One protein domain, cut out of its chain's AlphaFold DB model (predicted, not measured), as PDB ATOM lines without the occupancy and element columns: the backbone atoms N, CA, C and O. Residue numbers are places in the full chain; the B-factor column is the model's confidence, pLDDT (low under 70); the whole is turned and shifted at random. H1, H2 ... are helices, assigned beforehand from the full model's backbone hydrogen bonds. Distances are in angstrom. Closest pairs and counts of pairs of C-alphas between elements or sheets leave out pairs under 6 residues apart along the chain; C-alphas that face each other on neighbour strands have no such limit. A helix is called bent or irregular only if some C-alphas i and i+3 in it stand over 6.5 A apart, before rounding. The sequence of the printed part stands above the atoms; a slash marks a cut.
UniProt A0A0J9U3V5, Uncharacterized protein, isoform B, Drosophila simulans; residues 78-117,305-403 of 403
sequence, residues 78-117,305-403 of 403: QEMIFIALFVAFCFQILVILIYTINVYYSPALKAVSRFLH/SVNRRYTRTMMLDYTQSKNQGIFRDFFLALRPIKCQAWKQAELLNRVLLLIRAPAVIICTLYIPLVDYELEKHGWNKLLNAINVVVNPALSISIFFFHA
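What this domain is: This is residues 78 to 117 and 305 to 403 of the 403 residues of the protein "Uncharacterized protein, isoform B" of Drosophila simulans (UniProt A0A0J9U3V5). Helices are loosely spread round one short arm, H5b, in the middle; H3 and part of H7 pack on it, and the long helix H1 passes beside it, making much of the longest axis. Residues 78 to 91 of H1 stick out at one end and residues 395 to 403, of which 395 to 402 belong to H7, stick out in another direction, while the short helix H6 packs on H2, whose centre is the farthest of the elements' centres from the mean of the C-alphas, at 20.4 A. The printed part has 139 residues with seven named helices, H1 to H7 in order along the chain, and no named strand; its class is all helix. It is loose, with a radius of gyration of the C-alphas of 18.4 A and spans of 64 by 47 by 34 A.

Where its parts are: H1, residues 78 to 115, begins at C-alpha 78 (-21.640, 29.838, 77.496). By its hydrogen bonds it was assigned as one helix, but it is bent: C-alphas 103 and 106 are 6.8 A apart. Its arms are H1a, residues 78 to 103, 37.1 A long, and H1b, residues 106 to 115, 14.4 A long, at a shallow tilt of 30 degrees. H2 is residues 308 to 313, H3 residues 326 to 334 and H4 residues 339 to 344. H5, residues 347 to 366, was likewise assigned as one helix by its hydrogen bonds but is bent, with C-alphas 355 and 358 7.2 A apart; its arms H5a, residues 347 to 355, and H5b, residues 358 to 366, stand at a steep tilt of 47 degrees. H6 is residues 375 to 378. H7, residues 381 to 402, is 32.6 A long and ends at C-alpha 402 (-45.962, 51.845, 63.760); it is neither bent nor irregular, but only just, as C-alphas 389 and 392 are 6.2 A apart.

How they stand to each other: H5 is the hub. H5b and H7 touch about perpendicular, at 84 degrees, through residues 383 to 391 of H7; their closest C-alphas, of Tyr 366 and Asn 387, are 5.7 A apart. H3 touches H5b at a steep tilt of 50 degrees, opposite ways, the closest C-alphas being Leu 334 and Ile 361 at 6.0 A. H3 also touches residues 381 to 383 of H7, with C-alphas 330 and 383 closest at 6.3 A. Residues 96 to 100 of H1a only just touch H5b, with 3 pairs of C-alphas within 8 A, the closest being Ile 96 and Ala 359 at 7.4 A. H1a and H5a are near each other. H4 is close to but not clearly touching H5a, with the closest C-alphas, Trp 342 and Arg 350, 6.6 A apart. H2 touches H6, with the closest C-alphas, Arg 312 and Lys 376, 4.6 A apart. H1b touches no helix. Every O i to N i+4 pair is within hydrogen-bond range in H1a, H1b, H2, H3, H4, H5a and H5b, 17 of 18 are in H7, and H6 is too short for such a pair.

The domain as a whole: The two C-alphas farthest apart, of Glu 79 and Thr 319, are 64.1 A apart. Residues 118 to 304 are not printed, and C-alphas 117 and 305 are 16.8 A apart across the cut. The link from H2 to H3, residues 314 to 325, is long. Mean pLDDT of the printed part is 84.8; residues 401 to 403, the last being the chain's last residue, are under 70.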
ATOM      1  N   GLN A  78     -20.527  29.526  78.398       83.31
ATOM      2  CA  GLN A  78     -21.640  29.838  77.496       83.31
ATOM      3  C   GLN A  78     -21.861  31.349  77.419       83.31
ATOM      4  O   GLN A  78     -21.962  31.889  76.321       83.31
ATOM      5  N   GLU A  79     -21.851  32.037  78.565       82.19
ATOM      6  CA  GLU A  79     -21.938  33.500  78.635       82.19
ATOM      7  C   GLU A  79     -20.840  34.171  77.791       82.19
ATOM      8  O   GLU A  79     -21.141  35.024  76.957       82.19
ATOM      9  N   MET A  80     -19.584  33.726  77.917       85.25
ATOM     10  CA  MET A  80     -18.470  34.252  77.118       85.25
ATOM     11  C   MET A  80     -18.642  34.010  75.615       85.25
ATOM     12  O   MET A  80     -18.342  34.904  74.823       85.25
ATOM     13  N   ILE A  81     -19.147  32.842  75.203       88.75
ATOM     14  CA  ILE A  81     -19.453  32.568  73.790       88.75
ATOM     15  C   ILE A  81     -20.528  33.529  73.279       88.75
ATOM     16  O   ILE A  81     -20.364  34.103  72.203       88.75
ATOM     17  N   PHE A  82     -21.609  33.741  74.032       83.75
ATOM     18  CA  PHE A  82     -22.682  34.644  73.614       83.75
ATOM     19  C   PHE A  82     -22.223  36.096  73.539       83.75
ATOM     20  O   PHE A  82     -22.528  36.771  72.557       83.75
ATOM     21  N   ILE A  83     -21.444  36.562  74.517       84.62
ATOM     22  CA  ILE A  83     -20.852  37.903  74.482       84.62
ATOM     23  C   ILE A  83     -19.933  38.037  73.261       84.62
ATOM     24  O   ILE A  83     -20.035  39.019  72.528       84.62
ATOM     25  N   ALA A  84     -19.086  37.041  72.984       89.44
ATOM     26  CA  ALA A  84     -18.211  37.054  71.814       89.44
ATOM     27  C   ALA A  84     -19.003  37.076  70.493       89.44
ATOM     28  O   ALA A  84     -18.666  37.841  69.590       89.44
ATOM     29  N   LEU A  85     -20.084  36.295  70.388       87.88
ATOM     30  CA  LEU A  85     -20.987  36.303  69.233       87.88
ATOM     31  C   LEU A  85     -21.708  37.644  69.072       87.88
ATOM     32  O   LEU A  85     -21.823  38.140  67.953       87.88
ATOM     33  N   PHE A  86     -22.158  38.253  70.169       85.38
ATOM     34  CA  PHE A  86     -22.803  39.561  70.151       85.38
ATOM     35  C   PHE A  86     -21.833  40.660  69.704       85.38
ATOM     36  O   PHE A  86     -22.157  41.448  68.818       85.38
ATOM     37  N   VAL A  87     -20.606  40.672  70.233       88.56
ATOM     38  CA  VAL A  87     -19.551  41.599  69.796       88.56
ATOM     39  C   VAL A  87     -19.202  41.377  68.322       88.56
ATOM     40  O   VAL A  87     -19.086  42.344  67.568       88.56
ATOM     41  N   ALA A  88     -19.098  40.121  67.877       88.12
ATOM     42  CA  ALA A  88     -18.875  39.798  66.471       88.12
ATOM     43  C   ALA A  88     -20.031  40.285  65.581       88.12
ATOM     44  O   ALA A  88     -19.785  40.832  64.507       88.12
ATOM     45  N   PHE A  89     -21.279  40.149  66.028       87.44
ATOM     46  CA  PHE A  89     -22.457  40.663  65.330       87.44
ATOM     47  C   PHE A  89     -22.445  42.197  65.232       87.44
ATOM     48  O   PHE A  89     -22.620  42.736  64.138       87.44
ATOM     49  N   CYS A  90     -22.138  42.905  66.323       88.56
ATOM     50  CA  CYS A  90     -21.952  44.358  66.318       88.56
ATOM     51  C   CYS A  90     -20.847  44.786  65.340       88.56
ATOM     52  O   CYS A  90     -21.032  45.718  64.557       88.56
ATOM     53  N   PHE A  91     -19.720  44.068  65.320       89.44
ATOM     54  CA  PHE A  91     -18.648  44.309  64.356       89.44
ATOM     55  C   PHE A  91     -19.119  44.108  62.906       89.44
ATOM     56  O   PHE A  91     -18.808  44.929  62.044       89.44
ATOM     57  N   GLN A  92     -19.917  43.073  62.623       86.88
ATOM     58  CA  GLN A  92     -20.489  42.870  61.286       86.88
ATOM     59  C   GLN A  92     -21.423  44.006  60.872       86.88
ATOM     60  O   GLN A  92     -21.341  44.466  59.732       86.88
ATOM     61  N   ILE A  93     -22.268  44.502  61.781       88.62
ATOM     62  CA  ILE A  93     -23.120  45.666  61.509       88.62
ATOM     63  C   ILE A  93     -22.261  46.878  61.131       88.62
ATOM     64  O   ILE A  93     -22.561  47.538  60.138       88.62
ATOM     65  N   LEU A  94     -21.161  47.138  61.849       89.94
ATOM     66  CA  LEU A  94     -20.237  48.229  61.519       89.94
ATOM     67  C   LEU A  94     -19.596  48.049  60.134       89.94
ATOM     68  O   LEU A  94     -19.525  49.000  59.358       89.94
ATOM     69  N   VAL A  95     -19.172  46.831  59.782       87.94
ATOM     70  CA  VAL A  95     -18.609  46.532  58.453       87.94
ATOM     71  C   VAL A  95     -19.643  46.754  57.345       87.94
ATOM     72  O   VAL A  95     -19.318  47.336  56.306       87.94
ATOM     73  N   ILE A  96     -20.889  46.320  57.556       88.19
ATOM     74  CA  ILE A  96     -21.994  46.535  56.614       88.19
ATOM     75  C   ILE A  96     -22.298  48.031  56.489       88.19
ATOM     76  O   ILE A  96     -22.439  48.526  55.374       88.19
ATOM     77  N   LEU A  97     -22.325  48.770  57.600       89.69
ATOM     78  CA  LEU A  97     -22.525  50.217  57.609       89.69
ATOM     79  C   LEU A  97     -21.443  50.936  56.791       89.69
ATOM     80  O   LEU A  97     -21.767  51.717  55.898       89.69
ATOM     81  N   ILE A  98     -20.164  50.619  57.022       89.12
ATOM     82  CA  ILE A  98     -19.037  51.177  56.258       89.12
ATOM     83  C   ILE A  98     -19.184  50.864  54.764       89.12
ATOM     84  O   ILE A  98     -18.938  51.728  53.917       89.12
ATOM     85  N   TYR A  99     -19.583  49.640  54.415       87.56
ATOM     86  CA  TYR A  99     -19.828  49.266  53.025       87.56
ATOM     87  C   TYR A  99     -20.947  50.114  52.406       87.56
ATOM     88  O   TYR A  99     -20.751  50.709  51.344       87.56
ATOM     89  N   THR A 100     -22.085  50.228  53.092       89.12
ATOM     90  CA  THR A 100     -23.244  50.993  52.622       89.12
ATOM     91  C   THR A 100     -22.909  52.472  52.439       89.12
ATOM     92  O   THR A 100     -23.276  53.067  51.423       89.12
ATOM     93  N   ILE A 101     -22.133  53.050  53.363       88.31
ATOM     94  CA  ILE A 101     -21.671  54.439  53.282       88.31
ATOM     95  C   ILE A 101     -20.819  54.665  52.023       88.31
ATOM     96  O   ILE A 101     -21.031  55.622  51.275       88.31
ATOM     97  N   ASN A 102     -19.868  53.770  51.758       86.69
ATOM     98  CA  ASN A 102     -18.914  53.933  50.661       86.69
ATOM     99  C   ASN A 102     -19.503  53.652  49.272       86.69
ATOM    100  O   ASN A 102     -19.040  54.230  48.282       86.69
ATOM    101  N   VAL A 103     -20.475  52.740  49.186       85.69
ATOM    102  CA  VAL A 103     -21.062  52.294  47.914       85.69
ATOM    103  C   VAL A 103     -22.314  53.081  47.549       85.69
ATOM    104  O   VAL A 103     -22.467  53.426  46.384       85.69
ATOM    105  N   TYR A 104     -23.183  53.401  48.512       88.50
ATOM    106  CA  TYR A 104     -24.469  54.041  48.222       88.50
ATOM    107  C   TYR A 104     -24.541  55.489  48.717       88.50
ATOM    108  O   TYR A 104     -24.875  56.376  47.933       88.50
ATOM    109  N   TYR A 105     -24.187  55.761  49.980       87.88
ATOM    110  CA  TYR A 105     -24.372  57.095  50.576       87.88
ATOM    111  C   TYR A 105     -23.466  58.163  49.945       87.88
ATOM    112  O   TYR A 105     -23.950  59.203  49.502       87.88
ATOM    113  N   SER A 106     -22.155  57.907  49.849       87.75
ATOM    114  CA  SER A 106     -21.196  58.894  49.329       87.75
ATOM    115  C   SER A 106     -21.456  59.275  47.858       87.75
ATOM    116  O   SER A 106     -21.515  60.475  47.570       87.75
ATOM    117  N   PRO A 107     -21.679  58.333  46.914       88.12
ATOM    118  CA  PRO A 107     -22.016  58.692  45.533       88.12
ATOM    119  C   PRO A 107     -23.361  59.419  45.401       88.12
ATOM    120  O   PRO A 107     -23.452  60.389  44.644       88.12
ATOM    121  N   ALA A 108     -24.375  59.024  46.179       88.62
ATOM    122  CA  ALA A 108     -25.666  59.710  46.201       88.62
ATOM    123  C   ALA A 108     -25.524  61.162  46.685       88.62
ATOM    124  O   ALA A 108     -26.033  62.077  46.038       88.62
ATOM    125  N   LEU A 109     -24.757  61.396  47.754       88.19
ATOM    126  CA  LEU A 109     -24.461  62.734  48.265       88.19
ATOM    127  C   LEU A 109     -23.745  63.601  47.217       88.19
ATOM    128  O   LEU A 109     -24.154  64.737  46.970       88.19
ATOM    129  N   LYS A 110     -22.720  63.052  46.542       87.75
ATOM    130  CA  LYS A 110     -22.030  63.733  45.427       87.75
ATOM    131  C   LYS A 110     -23.013  64.097  44.306       87.75
ATOM    132  O   LYS A 110     -22.926  65.186  43.734       87.75
ATOM    133  N   ALA A 111     -23.951  63.205  43.983       87.50
ATOM    134  CA  ALA A 111     -24.951  63.430  42.945       87.50
ATOM    135  C   ALA A 111     -25.954  64.533  43.310       87.50
ATOM    136  O   ALA A 111     -26.203  65.413  42.483       87.50
ATOM    137  N   VAL A 112     -26.481  64.517  44.537       89.56
ATOM    138  CA  VAL A 112     -27.421  65.529  45.041       89.56
ATOM    139  C   VAL A 112     -26.744  66.893  45.147       89.56
ATOM    140  O   VAL A 112     -27.271  67.880  44.640       89.56
ATOM    141  N   SER A 113     -25.537  66.952  45.707       89.75
ATOM    142  CA  SER A 113     -24.777  68.201  45.823       89.75
ATOM    143  C   SER A 113     -24.507  68.851  44.457       89.75
ATOM    144  O   SER A 113     -24.663  70.062  44.283       89.75
ATOM    145  N   ARG A 114     -24.189  68.038  43.439       85.06
ATOM    146  CA  ARG A 114     -24.046  68.507  42.054       85.06
ATOM    147  C   ARG A 114     -25.355  69.017  41.461       85.06
ATOM    148  O   ARG A 114     -25.312  70.008  40.735       85.06
ATOM    149  N   PHE A 115     -26.476  68.345  41.729       87.06
ATOM    150  CA  PHE A 115     -27.799  68.773  41.268       87.06
ATOM    151  C   PHE A 115     -28.197  70.123  41.877       87.06
ATOM    152  O   PHE A 115     -28.715  70.984  41.176       87.06
ATOM    153  N   LEU A 116     -27.863  70.336  43.150       86.62
ATOM    154  CA  LEU A 116     -28.097  71.587  43.870       86.62
ATOM    155  C   LEU A 116     -27.051  72.679  43.575       86.62
ATOM    156  O   LEU A 116     -27.120  73.759  44.153       86.62
ATOM    157  N   HIS A 117     -26.087  72.429  42.679       84.88
ATOM    158  CA  HIS A 117     -25.014  73.372  42.334       84.88
ATOM    159  C   HIS A 117     -24.209  73.888  43.543       84.88
ATOM    160  O   HIS A 117     -23.741  75.027  43.545       84.88
ATOM    161  N   SER A 305     -10.243  63.877  38.026       77.31
ATOM    162  CA  SER A 305     -11.685  64.076  37.928       77.31
ATOM    163  C   SER A 305     -12.295  63.137  36.880       77.31
ATOM    164  O   SER A 305     -11.761  62.941  35.788       77.31
ATOM    165  N   VAL A 306     -13.438  62.539  37.213       78.75
ATOM    166  CA  VAL A 306     -14.141  61.580  36.353       78.75
ATOM    167  C   VAL A 306     -14.901  62.316  35.254       78.75
ATOM    168  O   VAL A 306     -15.791  63.135  35.516       78.75
ATOM    169  N   ASN A 307     -14.627  61.964  33.994       80.75
ATOM    170  CA  ASN A 307     -15.393  62.473  32.862       80.75
ATOM    171  C   ASN A 307     -16.735  61.737  32.724       80.75
ATOM    172  O   ASN A 307     -16.851  60.703  32.072       80.75
ATOM    173  N   ARG A 308     -17.791  62.332  33.282       79.50
ATOM    174  CA  ARG A 308     -19.149  61.768  33.283       79.50
ATOM    175  C   ARG A 308     -19.689  61.424  31.890       79.50
ATOM    176  O   ARG A 308     -20.390  60.424  31.745       79.50
ATOM    177  N   ARG A 309     -19.436  62.258  30.870       81.00
ATOM    178  CA  ARG A 309     -19.960  61.978  29.518       81.00
ATOM    179  C   ARG A 309     -19.355  60.689  28.987       81.00
ATOM    180  O   ARG A 309     -20.091  59.850  28.486       81.00
ATOM    181  N   TYR A 310     -18.053  60.526  29.195       81.06
ATOM    182  CA  TYR A 310     -17.337  59.323  28.820       81.06
ATOM    183  C   TYR A 310     -17.890  58.084  29.541       81.06
ATOM    184  O   TYR A 310     -18.297  57.138  28.871       81.06
ATOM    185  N   THR A 311     -18.047  58.104  30.871       82.06
ATOM    186  CA  THR A 311     -18.589  56.950  31.625       82.06
ATOM    187  C   THR A 311     -20.020  56.575  31.221       82.06
ATOM    188  O   THR A 311     -20.441  55.424  31.361       82.06
ATOM    189  N   ARG A 312     -20.792  57.542  30.705       82.38
ATOM    190  CA  ARG A 312     -22.135  57.301  30.162       82.38
ATOM    191  C   ARG A 312     -22.089  56.582  28.813       82.38
ATOM    192  O   ARG A 312     -22.952  55.744  28.574       82.38
ATOM    193  N   THR A 313     -21.142  56.931  27.940       80.69
ATOM    194  CA  THR A 313     -21.126  56.510  26.527       80.69
ATOM    195  C   THR A 313     -20.097  55.440  26.178       80.69
ATOM    196  O   THR A 313     -20.144  54.922  25.071       80.69
ATOM    197  N   MET A 314     -19.198  55.075  27.094       79.88
ATOM    198  CA  MET A 314     -18.076  54.165  26.821       79.88
ATOM    199  C   MET A 314     -18.488  52.811  26.209       79.88
ATOM    200  O   MET A 314     -17.772  52.293  25.364       79.88
ATOM    201  N   MET A 315     -19.641  52.262  26.604       75.56
ATOM    202  CA  MET A 315     -20.160  50.962  26.136       75.56
ATOM    203  C   MET A 315     -21.482  51.095  25.357       75.56
ATOM    204  O   MET A 315     -22.288  50.164  25.312       75.56
ATOM    205  N   LEU A 316     -21.776  52.285  24.824       76.00
ATOM    206  CA  LEU A 316     -23.015  52.545  24.089       76.00
ATOM    207  C   LEU A 316     -22.845  52.110  22.629       76.00
ATOM    208  O   LEU A 316     -22.284  52.841  21.818       76.00
ATOM    209  N   ASP A 317     -23.351  50.923  22.304       79.06
ATOM    210  CA  ASP A 317     -23.474  50.452  20.926       79.06
ATOM    211  C   ASP A 317     -24.874  50.787  20.390       79.06
ATOM    212  O   ASP A 317     -25.886  50.287  20.889       79.06
ATOM    213  N   TYR A 318     -24.940  51.667  19.389       79.06
ATOM    214  CA  TYR A 318     -26.196  52.094  18.764       79.06
ATOM    215  C   TYR A 318     -26.809  51.029  17.848       79.06
ATOM    216  O   TYR A 318     -27.974  51.154  17.477       79.06
ATOM    217  N   THR A 319     -26.046  49.995  17.484       81.19
ATOM    218  CA  THR A 319     -26.515  48.910  16.613       81.19
ATOM    219  C   THR A 319     -27.310  47.845  17.374       81.19
ATOM    220  O   THR A 319     -28.103  47.116  16.780       81.19
ATOM    221  N   GLN A 320     -27.150  47.781  18.699       80.00
ATOM    222  CA  GLN A 320     -27.816  46.811  19.562       80.00
ATOM    223  C   GLN A 320     -29.122  47.344  20.161       80.00
ATOM    224  O   GLN A 320     -29.295  48.532  20.441       80.00
ATOM    225  N   SER A 321     -30.070  46.434  20.408       80.88
ATOM    226  CA  SER A 321     -31.331  46.798  21.059       80.88
ATOM    227  C   SER A 321     -31.097  47.199  22.523       80.88
ATOM    228  O   SER A 321     -30.346  46.553  23.253       80.88
ATOM    229  N   LYS A 322     -31.817  48.221  23.006       77.25
ATOM    230  CA  LYS A 322     -31.681  48.741  24.387       77.25
ATOM    231  C   LYS A 322     -31.967  47.709  25.493       77.25
ATOM    232  O   LYS A 322     -31.635  47.964  26.646       77.25
ATOM    233  N   ASN A 323     -32.628  46.595  25.168       82.06
ATOM    234  CA  ASN A 323     -33.009  45.545  26.120       82.06
ATOM    235  C   ASN A 323     -32.112  44.297  26.032       82.06
ATOM    236  O   ASN A 323     -32.352  43.322  26.747       82.06
ATOM    237  N   GLN A 324     -31.106  44.289  25.156       82.69
ATOM    238  CA  GLN A 324     -30.227  43.139  24.993       82.69
ATOM    239  C   GLN A 324     -29.477  42.851  26.299       82.69
ATOM    240  O   GLN A 324     -28.849  43.733  26.876       82.69
ATOM    241  N   GLY A 325     -29.571  41.612  26.791       83.12
ATOM    242  CA  GLY A 325     -28.866  41.188  28.004       83.12
ATOM    243  C   GLY A 325     -29.430  41.727  29.325       83.12
ATOM    244  O   GLY A 325     -28.752  41.608  30.339       83.12
ATOM    245  N   ILE A 326     -30.661  42.255  29.363       87.44
ATOM    246  CA  ILE A 326     -31.222  42.905  30.566       87.44
ATOM    247  C   ILE A 326     -31.185  42.025  31.834       87.44
ATOM    248  O   ILE A 326     -30.840  42.505  32.912       87.44
ATOM    249  N   PHE A 327     -31.473  40.725  31.708       88.56
ATOM    250  CA  PHE A 327     -31.403  39.776  32.826       88.56
ATOM    251  C   PHE A 327     -29.963  39.468  33.234       88.56
ATOM    252  O   PHE A 327     -29.671  39.330  34.419       88.56
ATOM    253  N   ARG A 328     -29.040  39.404  32.270       88.38
ATOM    254  CA  ARG A 328     -27.613  39.224  32.555       88.38
ATOM    255  C   ARG A 328     -27.082  40.418  33.343       88.38
ATOM    256  O   ARG A 328     -26.443  40.214  34.369       88.38
ATOM    257  N   ASP A 329     -27.395  41.636  32.907       86.06
ATOM    258  CA  ASP A 329     -27.028  42.867  33.610       86.06
ATOM    259  C   ASP A 329     -27.627  42.884  35.023       86.06
ATOM    260  O   ASP A 329     -26.947  43.246  35.982       86.06
ATOM    261  N   PHE A 330     -28.882  42.445  35.181       88.94
ATOM    262  CA  PHE A 330     -29.544  42.305  36.482       88.94
ATOM    263  C   PHE A 330     -28.817  41.351  37.433       88.94
ATOM    264  O   PHE A 330     -28.442  41.761  38.530       88.94
ATOM    265  N   PHE A 331     -28.545  40.111  37.021       89.94
ATOM    266  CA  PHE A 331     -27.829  39.158  37.874       89.94
ATOM    267  C   PHE A 331     -26.379  39.585  38.143       89.94
ATOM    268  O   PHE A 331     -25.846  39.320  39.221       89.94
ATOM    269  N   LEU A 332     -25.738  40.291  37.204       87.75
ATOM    270  CA  LEU A 332     -24.416  40.879  37.421       87.75
ATOM    271  C   LEU A 332     -24.436  42.012  38.452       87.75
ATOM    272  O   LEU A 332     -23.466  42.136  39.202       87.75
ATOM    273  N   ALA A 333     -25.510  42.804  38.499       85.75
ATOM    274  CA  ALA A 333     -25.702  43.866  39.483       85.75
ATOM    275  C   ALA A 333     -26.064  43.315  40.871       85.75
ATOM    276  O   ALA A 333     -25.541  43.806  41.865       85.75
ATOM    277  N   LEU A 334     -26.887  42.261  40.943       88.25
ATOM    278  CA  LEU A 334     -27.279  41.613  42.202       88.25
ATOM    279  C   LEU A 334     -26.126  40.848  42.871       88.25
ATOM    280  O   LEU A 334     -26.194  40.503  44.048       88.25
ATOM    281  N   ARG A 335     -25.060  40.550  42.123       89.12
ATOM    282  CA  ARG A 335     -23.917  39.781  42.613       89.12
ATOM    283  C   ARG A 335     -23.166  40.554  43.715       89.12
ATOM    284  O   ARG A 335     -22.472  41.523  43.400       89.12
ATOM    285  N   PRO A 336     -23.161  40.070  44.973       87.19
ATOM    286  CA  PRO A 336     -22.566  40.803  46.095       87.19
ATOM    287  C   PRO A 336     -21.029  40.803  46.079       87.19
ATOM    288  O   PRO A 336     -20.385  41.711  46.608       87.19
ATOM    289  N   ILE A 337     -20.416  39.782  45.469       86.56
ATOM    290  CA  ILE A 337     -18.965  39.583  45.459       86.56
ATOM    291  C   ILE A 337     -18.446  39.656  44.020       86.56
ATOM    292  O   ILE A 337     -18.728  38.795  43.185       86.56
ATOM    293  N   LYS A 338     -17.635  40.680  43.722       84.38
ATOM    294  CA  LYS A 338     -16.924  40.790  42.438       84.38
ATOM    295  C   LYS A 338     -15.795  39.754  42.374       84.38
ATOM    296  O   LYS A 338     -15.036  39.607  43.330       84.38
ATOM    297  N   CYS A 339     -15.617  39.096  41.226       85.12
ATOM    298  CA  CYS A 339     -14.589  38.058  41.049       85.12
ATOM    299  C   CYS A 339     -13.165  38.564  41.333       85.12
ATOM    300  O   CYS A 339     -12.361  37.844  41.915       85.12
ATOM    301  N   GLN A 340     -12.855  39.807  40.954       84.31
ATOM    302  CA  GLN A 340     -11.550  40.415  41.217       84.31
ATOM    303  C   GLN A 340     -11.313  40.638  42.716       84.31
ATOM    304  O   GLN A 340     -10.248  40.291  43.219       84.31
ATOM    305  N   ALA A 341     -12.328  41.129  43.436       82.31
ATOM    306  CA  ALA A 341     -12.255  41.323  44.883       82.31
ATOM    307  C   ALA A 341     -12.068  39.988  45.623       82.31
ATOM    308  O   ALA A 341     -11.289  39.913  46.563       82.31
ATOM    309  N   TRP A 342     -12.720  38.915  45.161       87.00
ATOM    310  CA  TRP A 342     -12.527  37.573  45.717       87.00
ATOM    311  C   TRP A 342     -11.103  37.040  45.505       87.00
ATOM    312  O   TRP A 342     -10.502  36.486  46.425       87.00
ATOM    313  N   LYS A 343     -10.546  37.228  44.300       87.50
ATOM    314  CA  LYS A 343      -9.183  36.785  43.964       87.50
ATOM    315  C   LYS A 343      -8.116  37.489  44.804       87.50
ATOM    316  O   LYS A 343      -7.154  36.845  45.200       87.50
ATOM    317  N   GLN A 344      -8.299  38.780  45.076       85.94
ATOM    318  CA  GLN A 344      -7.359  39.597  45.850       85.94
ATOM    319  C   GLN A 344      -7.531  39.460  47.373       85.94
ATOM    320  O   GLN A 344      -6.661  39.888  48.122       85.94
ATOM    321  N   ALA A 345      -8.642  38.887  47.844       83.81
ATOM    322  CA  ALA A 345      -8.934  38.789  49.268       83.81
ATOM    323  C   ALA A 345      -8.186  37.632  49.951       83.81
ATOM    324  O   ALA A 345      -8.209  36.490  49.479       83.81
ATOM    325  N   GLU A 346      -7.609  37.934  51.115       88.69
ATOM    326  CA  GLU A 346      -7.103  36.971  52.100       88.69
ATOM    327  C   GLU A 346      -8.243  36.168  52.758       88.69
ATOM    328  O   GLU A 346      -9.416  36.522  52.630       88.69
ATOM    329  N   LEU A 347      -7.913  35.096  53.488       88.81
ATOM    330  CA  LEU A 347      -8.896  34.171  54.073       88.81
ATOM    331  C   LEU A 347      -9.947  34.887  54.942       88.81
ATOM    332  O   LEU A 347     -11.144  34.702  54.729       88.81
ATOM    333  N   LEU A 348      -9.512  35.745  55.870       86.00
ATOM    334  CA  LEU A 348     -10.414  36.502  56.745       86.00
ATOM    335  C   LEU A 348     -11.326  37.435  55.944       86.00
ATOM    336  O   LEU A 348     -12.538  37.458  56.154       86.00
ATOM    337  N   ASN A 349     -10.767  38.140  54.959       83.38
ATOM    338  CA  ASN A 349     -11.546  39.008  54.084       83.38
ATOM    339  C   ASN A 349     -12.580  38.209  53.288       83.38
ATOM    340  O   ASN A 349     -13.718  38.648  53.183       83.38
ATOM    341  N   ARG A 350     -12.251  37.011  52.790       88.50
ATOM    342  CA  ARG A 350     -13.222  36.135  52.111       88.50
ATOM    343  C   ARG A 350     -14.379  35.734  53.020       88.50
ATOM    344  O   ARG A 350     -15.522  35.779  52.577       88.50
ATOM    345  N   VAL A 351     -14.102  35.397  54.280       88.19
ATOM    346  CA  VAL A 351     -15.150  35.091  55.266       88.19
ATOM    347  C   VAL A 351     -16.054  36.310  55.478       88.19
ATOM    348  O   VAL A 351     -17.274  36.185  55.379       88.19
ATOM    349  N   LEU A 352     -15.484  37.506  55.653       85.06
ATOM    350  CA  LEU A 352     -16.258  38.750  55.767       85.06
ATOM    351  C   LEU A 352     -17.087  39.051  54.507       85.06
ATOM    352  O   LEU A 352     -18.232  39.489  54.613       85.06
ATOM    353  N   LEU A 353     -16.544  38.790  53.310       87.44
ATOM    354  CA  LEU A 353     -17.264  38.937  52.039       87.44
ATOM    355  C   LEU A 353     -18.487  38.014  51.961       87.44
ATOM    356  O   LEU A 353     -19.511  38.432  51.423       87.44
ATOM    357  N   LEU A 354     -18.384  36.787  52.480       90.38
ATOM    358  CA  LEU A 354     -19.491  35.830  52.513       90.38
ATOM    359  C   LEU A 354     -20.554  36.227  53.540       90.38
ATOM    360  O   LEU A 354     -21.732  36.255  53.201       90.38
ATOM    361  N   ILE A 355     -20.146  36.595  54.758       87.25
ATOM    362  CA  ILE A 355     -21.077  36.984  55.831       87.25
ATOM    363  C   ILE A 355     -21.887  38.226  55.438       87.25
ATOM    364  O   ILE A 355     -23.092  38.280  55.673       87.25
ATOM    365  N   ARG A 356     -21.260  39.209  54.780       88.75
ATOM    366  CA  ARG A 356     -21.954  40.428  54.334       88.75
ATOM    367  C   ARG A 356     -22.804  40.235  53.075       88.75
ATOM    368  O   ARG A 356     -23.635  41.087  52.776       88.75
ATOM    369  N   ALA A 357     -22.581  39.170  52.302       90.19
ATOM    370  CA  ALA A 357     -23.238  38.943  51.016       90.19
ATOM    371  C   ALA A 357     -24.777  39.063  51.049       90.19
ATOM    372  O   ALA A 357     -25.303  39.785  50.199       90.19
ATOM    373  N   PRO A 358     -25.511  38.440  51.999       90.44
ATOM    374  CA  PRO A 358     -26.965  38.588  52.072       90.44
ATOM    375  C   PRO A 358     -27.396  40.041  52.296       90.44
ATOM    376  O   PRO A 358     -28.302  40.521  51.615       90.44
ATOM    377  N   ALA A 359     -26.709  40.773  53.180       87.81
ATOM    378  CA  ALA A 359     -27.006  42.180  53.434       87.81
ATOM    379  C   ALA A 359     -26.796  43.038  52.177       87.81
ATOM    380  O   ALA A 359     -27.642  43.864  51.850       87.81
ATOM    381  N   VAL A 360     -25.725  42.797  51.413       88.88
ATOM    382  CA  VAL A 360     -25.459  43.519  50.154       88.88
ATOM    383  C   VAL A 360     -26.547  43.268  49.108       88.88
ATOM    384  O   VAL A 360     -26.936  44.200  48.404       88.88
ATOM    385  N   ILE A 361     -27.063  42.040  49.008       90.62
ATOM    386  CA  ILE A 361     -28.170  41.715  48.094       90.62
ATOM    387  C   ILE A 361     -29.420  42.512  48.478       90.62
ATOM    388  O   ILE A 361     -30.013  43.160  47.615       90.62
ATOM    389  N   ILE A 362     -29.777  42.521  49.766       89.06
ATOM    390  CA  ILE A 362     -30.922  43.286  50.281       89.06
ATOM    391  C   ILE A 362     -30.732  44.783  50.002       89.06
ATOM    392  O   ILE A 362     -31.620  45.419  49.441       89.06
ATOM    393  N   CYS A 363     -29.553  45.339  50.302       87.56
ATOM    394  CA  CYS A 363     -29.244  46.739  50.012       87.56
ATOM    395  C   CYS A 363     -29.337  47.059  48.517       87.56
ATOM    396  O   CYS A 363     -29.818  48.126  48.162       87.56
ATOM    397  N   THR A 364     -28.919  46.148  47.636       88.19
ATOM    398  CA  THR A 364     -28.968  46.357  46.178       88.19
ATOM    399  C   THR A 364     -30.400  46.367  45.639       88.19
ATOM    400  O   THR A 364     -30.690  47.118  44.712       88.19
ATOM    401  N   LEU A 365     -31.290  45.556  46.219       88.31
ATOM    402  CA  LEU A 365     -32.714  45.497  45.860       88.31
ATOM    403  C   LEU A 365     -33.546  46.647  46.440       88.31
ATOM    404  O   LEU A 365     -34.688  46.834  46.032       88.31
ATOM    405  N   TYR A 366     -33.007  47.364  47.424       86.88
ATOM    406  CA  TYR A 366     -33.691  48.467  48.090       86.88
ATOM    407  C   TYR A 366     -33.150  49.824  47.623       86.88
ATOM    408  O   TYR A 366     -33.880  50.712  47.187       86.88
ATOM    409  N   ILE A 367     -31.832  50.001  47.668       87.06
ATOM    410  CA  ILE A 367     -31.203  51.300  47.464       87.06
ATOM    411  C   ILE A 367     -30.881  51.496  45.975       87.06
ATOM    412  O   ILE A 367     -30.043  50.772  45.426       87.06
ATOM    413  N   PRO A 368     -31.480  52.496  45.299       87.00
ATOM    414  CA  PRO A 368     -31.104  52.824  43.932       87.00
ATOM    415  C   PRO A 368     -29.676  53.378  43.902       87.00
ATOM    416  O   PRO A 368     -29.347  54.336  44.599       87.00
ATOM    417  N   LEU A 369     -28.823  52.777  43.073       85.88
ATOM    418  CA  LEU A 369     -27.429  53.184  42.931       85.88
ATOM    419  C   LEU A 369     -27.286  54.275  41.862       85.88
ATOM    420  O   LEU A 369     -27.691  54.092  40.714       85.88
ATOM    421  N   VAL A 370     -26.653  55.387  42.234       82.44
ATOM    422  CA  VAL A 370     -26.224  56.442  41.308       82.44
ATOM    423  C   VAL A 370     -24.755  56.721  41.577       82.44
ATOM    424  O   VAL A 370     -24.415  57.458  42.498       82.44
ATOM    425  N   ASP A 371     -23.883  56.120  40.773       84.31
ATOM    426  CA  ASP A 371     -22.438  56.299  40.898       84.31
ATOM    427  C   ASP A 371     -21.829  56.660  39.546       84.31
ATOM    428  O   ASP A 371     -21.767  55.843  38.631       84.31
ATOM    429  N   TYR A 372     -21.373  57.905  39.418       82.06
ATOM    430  CA  TYR A 372     -20.777  58.418  38.187       82.06
ATOM    431  C   TYR A 372     -19.398  57.826  37.874       82.06
ATOM    432  O   TYR A 372     -18.944  57.973  36.737       82.06
ATOM    433  N   GLU A 373     -18.761  57.167  38.846       80.94
ATOM    434  CA  GLU A 373     -17.515  56.414  38.669       80.94
ATOM    435  C   GLU A 373     -17.769  55.094  37.912       80.94
ATOM    436  O   GLU A 373     -16.866  54.556  37.275       80.94
ATOM    437  N   LEU A 374     -19.007  54.581  37.932       81.56
ATOM    438  CA  LEU A 374     -19.391  53.331  37.274       81.56
ATOM    439  C   LEU A 374     -19.923  53.544  35.850       81.56
ATOM    440  O   LEU A 374     -20.517  54.573  35.508       81.56
ATOM    441  N   GLU A 375     -19.782  52.505  35.025       77.88
ATOM    442  CA  GLU A 375     -20.382  52.426  33.688       77.88
ATOM    443  C   GLU A 375     -21.893  52.669  33.734       77.88
ATOM    444  O   GLU A 375     -22.582  52.219  34.655       77.88
ATOM    445  N   LYS A 376     -22.423  53.411  32.748       76.88
ATOM    446  CA  LYS A 376     -23.839  53.837  32.705       76.88
ATOM    447  C   LYS A 376     -24.292  54.544  34.000       76.88
ATOM    448  O   LYS A 376     -25.487  54.653  34.252       76.88
ATOM    449  N   HIS A 377     -23.356  55.031  34.816       81.75
ATOM    450  CA  HIS A 377     -23.578  55.572  36.159       81.75
ATOM    451  C   HIS A 377     -24.174  54.583  37.177       81.75
ATOM    452  O   HIS A 377     -24.915  54.985  38.075       81.75
ATOM    453  N   GLY A 378     -23.912  53.282  37.004       79.56
ATOM    454  CA  GLY A 378     -24.531  52.219  37.801       79.56
ATOM    455  C   GLY A 378     -25.977  51.908  37.400       79.56
ATOM    456  O   GLY A 378     -26.650  51.131  38.073       79.56
ATOM    457  N   TRP A 379     -26.469  52.491  36.300       82.81
ATOM    458  CA  TRP A 379     -27.849  52.318  35.865       82.81
ATOM    459  C   TRP A 379     -28.124  50.901  35.357       82.81
ATOM    460  O   TRP A 379     -27.571  50.466  34.344       82.81
ATOM    461  N   ASN A 380     -29.082  50.231  35.997       86.50
ATOM    462  CA  ASN A 380     -29.644  48.971  35.535       86.50
ATOM    463  C   ASN A 380     -31.170  49.080  35.439       86.50
ATOM    464  O   ASN A 380     -31.852  49.371  36.419       86.50
ATOM    465  N   LYS A 381     -31.711  48.831  34.243       87.12
ATOM    466  CA  LYS A 381     -33.130  49.043  33.940       87.12
ATOM    467  C   LYS A 381     -34.058  48.160  34.780       87.12
ATOM    468  O   LYS A 381     -35.046  48.675  35.294       87.12
ATOM    469  N   LEU A 382     -33.757  46.866  34.920       88.38
ATOM    470  CA  LEU A 382     -34.623  45.944  35.667       88.38
ATOM    471  C   LEU A 382     -34.534  46.204  37.173       88.38
ATOM    472  O   LEU A 382     -35.559  46.264  37.844       88.38
ATOM    473  N   LEU A 383     -33.319  46.432  37.682       90.19
ATOM    474  CA  LEU A 383     -33.107  46.745  39.095       90.19
ATOM    475  C   LEU A 383     -33.822  48.044  39.493       90.19
ATOM    476  O   LEU A 383     -34.521  48.085  40.496       90.19
ATOM    477  N   ASN A 384     -33.725  49.084  38.665       89.44
ATOM    478  CA  ASN A 384     -34.390  50.352  38.947       89.44
ATOM    479  C   ASN A 384     -35.916  50.239  38.874       89.44
ATOM    480  O   ASN A 384     -36.596  50.876  39.670       89.44
ATOM    481  N   ALA A 385     -36.459  49.415  37.971       89.06
ATOM    482  CA  ALA A 385     -37.895  49.141  37.942       89.06
ATOM    483  C   ALA A 385     -38.373  48.474  39.244       89.06
ATOM    484  O   ALA A 385     -39.413  48.856  39.772       89.06
ATOM    485  N   ILE A 386     -37.591  47.536  39.793       89.69
ATOM    486  CA  ILE A 386     -37.873  46.908  41.091       89.69
ATOM    487  C   ILE A 386     -37.804  47.947  42.214       89.69
ATOM    488  O   ILE A 386     -38.755  48.064  42.980       89.69
ATOM    489  N   ASN A 387     -36.743  48.755  42.273       90.50
ATOM    490  CA  ASN A 387     -36.562  49.766  43.323       90.50
ATOM    491  C   ASN A 387     -37.708  50.792  43.358       90.50
ATOM    492  O   ASN A 387     -38.131  51.212  44.434       90.50
ATOM    493  N   VAL A 388     -38.242  51.176  42.192       89.44
ATOM    494  CA  VAL A 388     -39.393  52.092  42.082       89.44
ATOM    495  C   VAL A 388     -40.662  51.503  42.706       89.44
ATOM    496  O   VAL A 388     -41.476  52.256  43.232       89.44
ATOM    497  N   VAL A 389     -40.827  50.178  42.686       89.06
ATOM    498  CA  VAL A 389     -41.972  49.490  43.308       89.06
ATOM    499  C   VAL A 389     -41.710  49.205  44.789       89.06
ATOM    500  O   VAL A 389     -42.572  49.450  45.630       89.06
ATOM    501  N   VAL A 390     -40.516  48.707  45.118       88.56
ATOM    502  CA  VAL A 390     -40.149  48.240  46.462       88.56
ATOM    503  C   VAL A 390     -40.053  49.389  47.464       88.56
ATOM    504  O   VAL A 390     -40.548  49.251  48.582       88.56
ATOM    505  N   ASN A 391     -39.471  50.532  47.083       86.62
ATOM    506  CA  ASN A 391     -39.236  51.627  48.029       86.62
ATOM    507  C   ASN A 391     -40.530  52.230  48.589       86.62
ATOM    508  O   ASN A 391     -40.674  52.239  49.813       86.62
ATOM    509  N   PRO A 392     -41.507  52.660  47.764       87.12
ATOM    510  CA  PRO A 392     -42.776  53.157  48.285       87.12
ATOM    511  C   PRO A 392     -43.524  52.098  49.100       87.12
ATOM    512  O   PRO A 392     -44.041  52.409  50.169       87.12
ATOM    513  N   ALA A 393     -43.544  50.841  48.639       85.94
ATOM    514  CA  ALA A 393     -44.247  49.758  49.325       85.94
ATOM    515  C   ALA A 393     -43.698  49.507  50.739       85.94
ATOM    516  O   ALA A 393     -44.472  49.367  51.689       85.94
ATOM    517  N   LEU A 394     -42.372  49.495  50.904       83.12
ATOM    518  CA  LEU A 394     -41.737  49.319  52.211       83.12
ATOM    519  C   LEU A 394     -41.904  50.544  53.109       83.12
ATOM    520  O   LEU A 394     -42.211  50.376  54.286       83.12
ATOM    521  N   SER A 395     -41.758  51.761  52.577       81.00
ATOM    522  CA  SER A 395     -41.988  52.980  53.364       81.00
ATOM    523  C   SER A 395     -43.417  53.044  53.911       81.00
ATOM    524  O   SER A 395     -43.603  53.354  55.085       81.00
ATOM    525  N   ILE A 396     -44.413  52.681  53.096       85.06
ATOM    526  CA  ILE A 396     -45.815  52.589  53.527       85.06
ATOM    527  C   ILE A 396     -45.973  51.494  54.587       85.06
ATOM    528  O   ILE A 396     -46.572  51.739  55.629       85.06
ATOM    529  N   SER A 397     -45.400  50.310  54.360       82.38
ATOM    530  CA  SER A 397     -45.514  49.186  55.298       82.38
ATOM    531  C   SER A 397     -44.933  49.513  56.674       82.38
ATOM    532  O   SER A 397     -45.553  49.189  57.679       82.38
ATOM    533  N   ILE A 398     -43.778  50.185  56.734       78.38
ATOM    534  CA  ILE A 398     -43.141  50.596  57.995       78.38
ATOM    535  C   ILE A 398     -43.998  51.636  58.723       78.38
ATOM    536  O   ILE A 398     -44.186  51.528  59.932       78.38
ATOM    537  N   PHE A 399     -44.542  52.618  57.999       71.38
ATOM    538  CA  PHE A 399     -45.382  53.655  58.596       71.38
ATOM    539  C   PHE A 399     -46.687  53.077  59.166       71.38
ATOM    540  O   PHE A 399     -47.086  53.440  60.266       71.38
ATOM    541  N   PHE A 400     -47.309  52.124  58.464       71.94
ATOM    542  CA  PHE A 400     -48.519  51.440  58.931       71.94
ATOM    543  C   PHE A 400     -48.281  50.422  60.051       71.94
ATOM    544  O   PHE A 400     -49.219  50.104  60.766       71.94
ATOM    545  N   PHE A 401     -47.065  49.892  60.210       61.16
ATOM    546  CA  PHE A 401     -46.750  48.976  61.314       61.16
ATOM    547  C   PHE A 401     -46.480  49.701  62.640       61.16
ATOM    548  O   PHE A 401     -46.385  49.051  63.681       61.16
ATOM    549  N   HIS A 402     -46.293  51.025  62.596       53.84
ATOM    550  CA  HIS A 402     -45.962  51.845  63.760       53.84
ATOM    551  C   HIS A 402     -47.069  52.834  64.164       53.84
ATOM    552  O   HIS A 402     -46.931  53.489  65.196       53.84
ATOM    553  N   ALA A 403     -48.146  52.919  63.374       45.25
ATOM    554  CA  ALA A 403     -49.417  53.551  63.730       45.25
ATOM    555  C   ALA A 403     -50.390  52.484  64.242       45.25
ATOM    556  O   ALA A 403     -51.151  52.796  65.186       45.25
TER     557      ALA A 403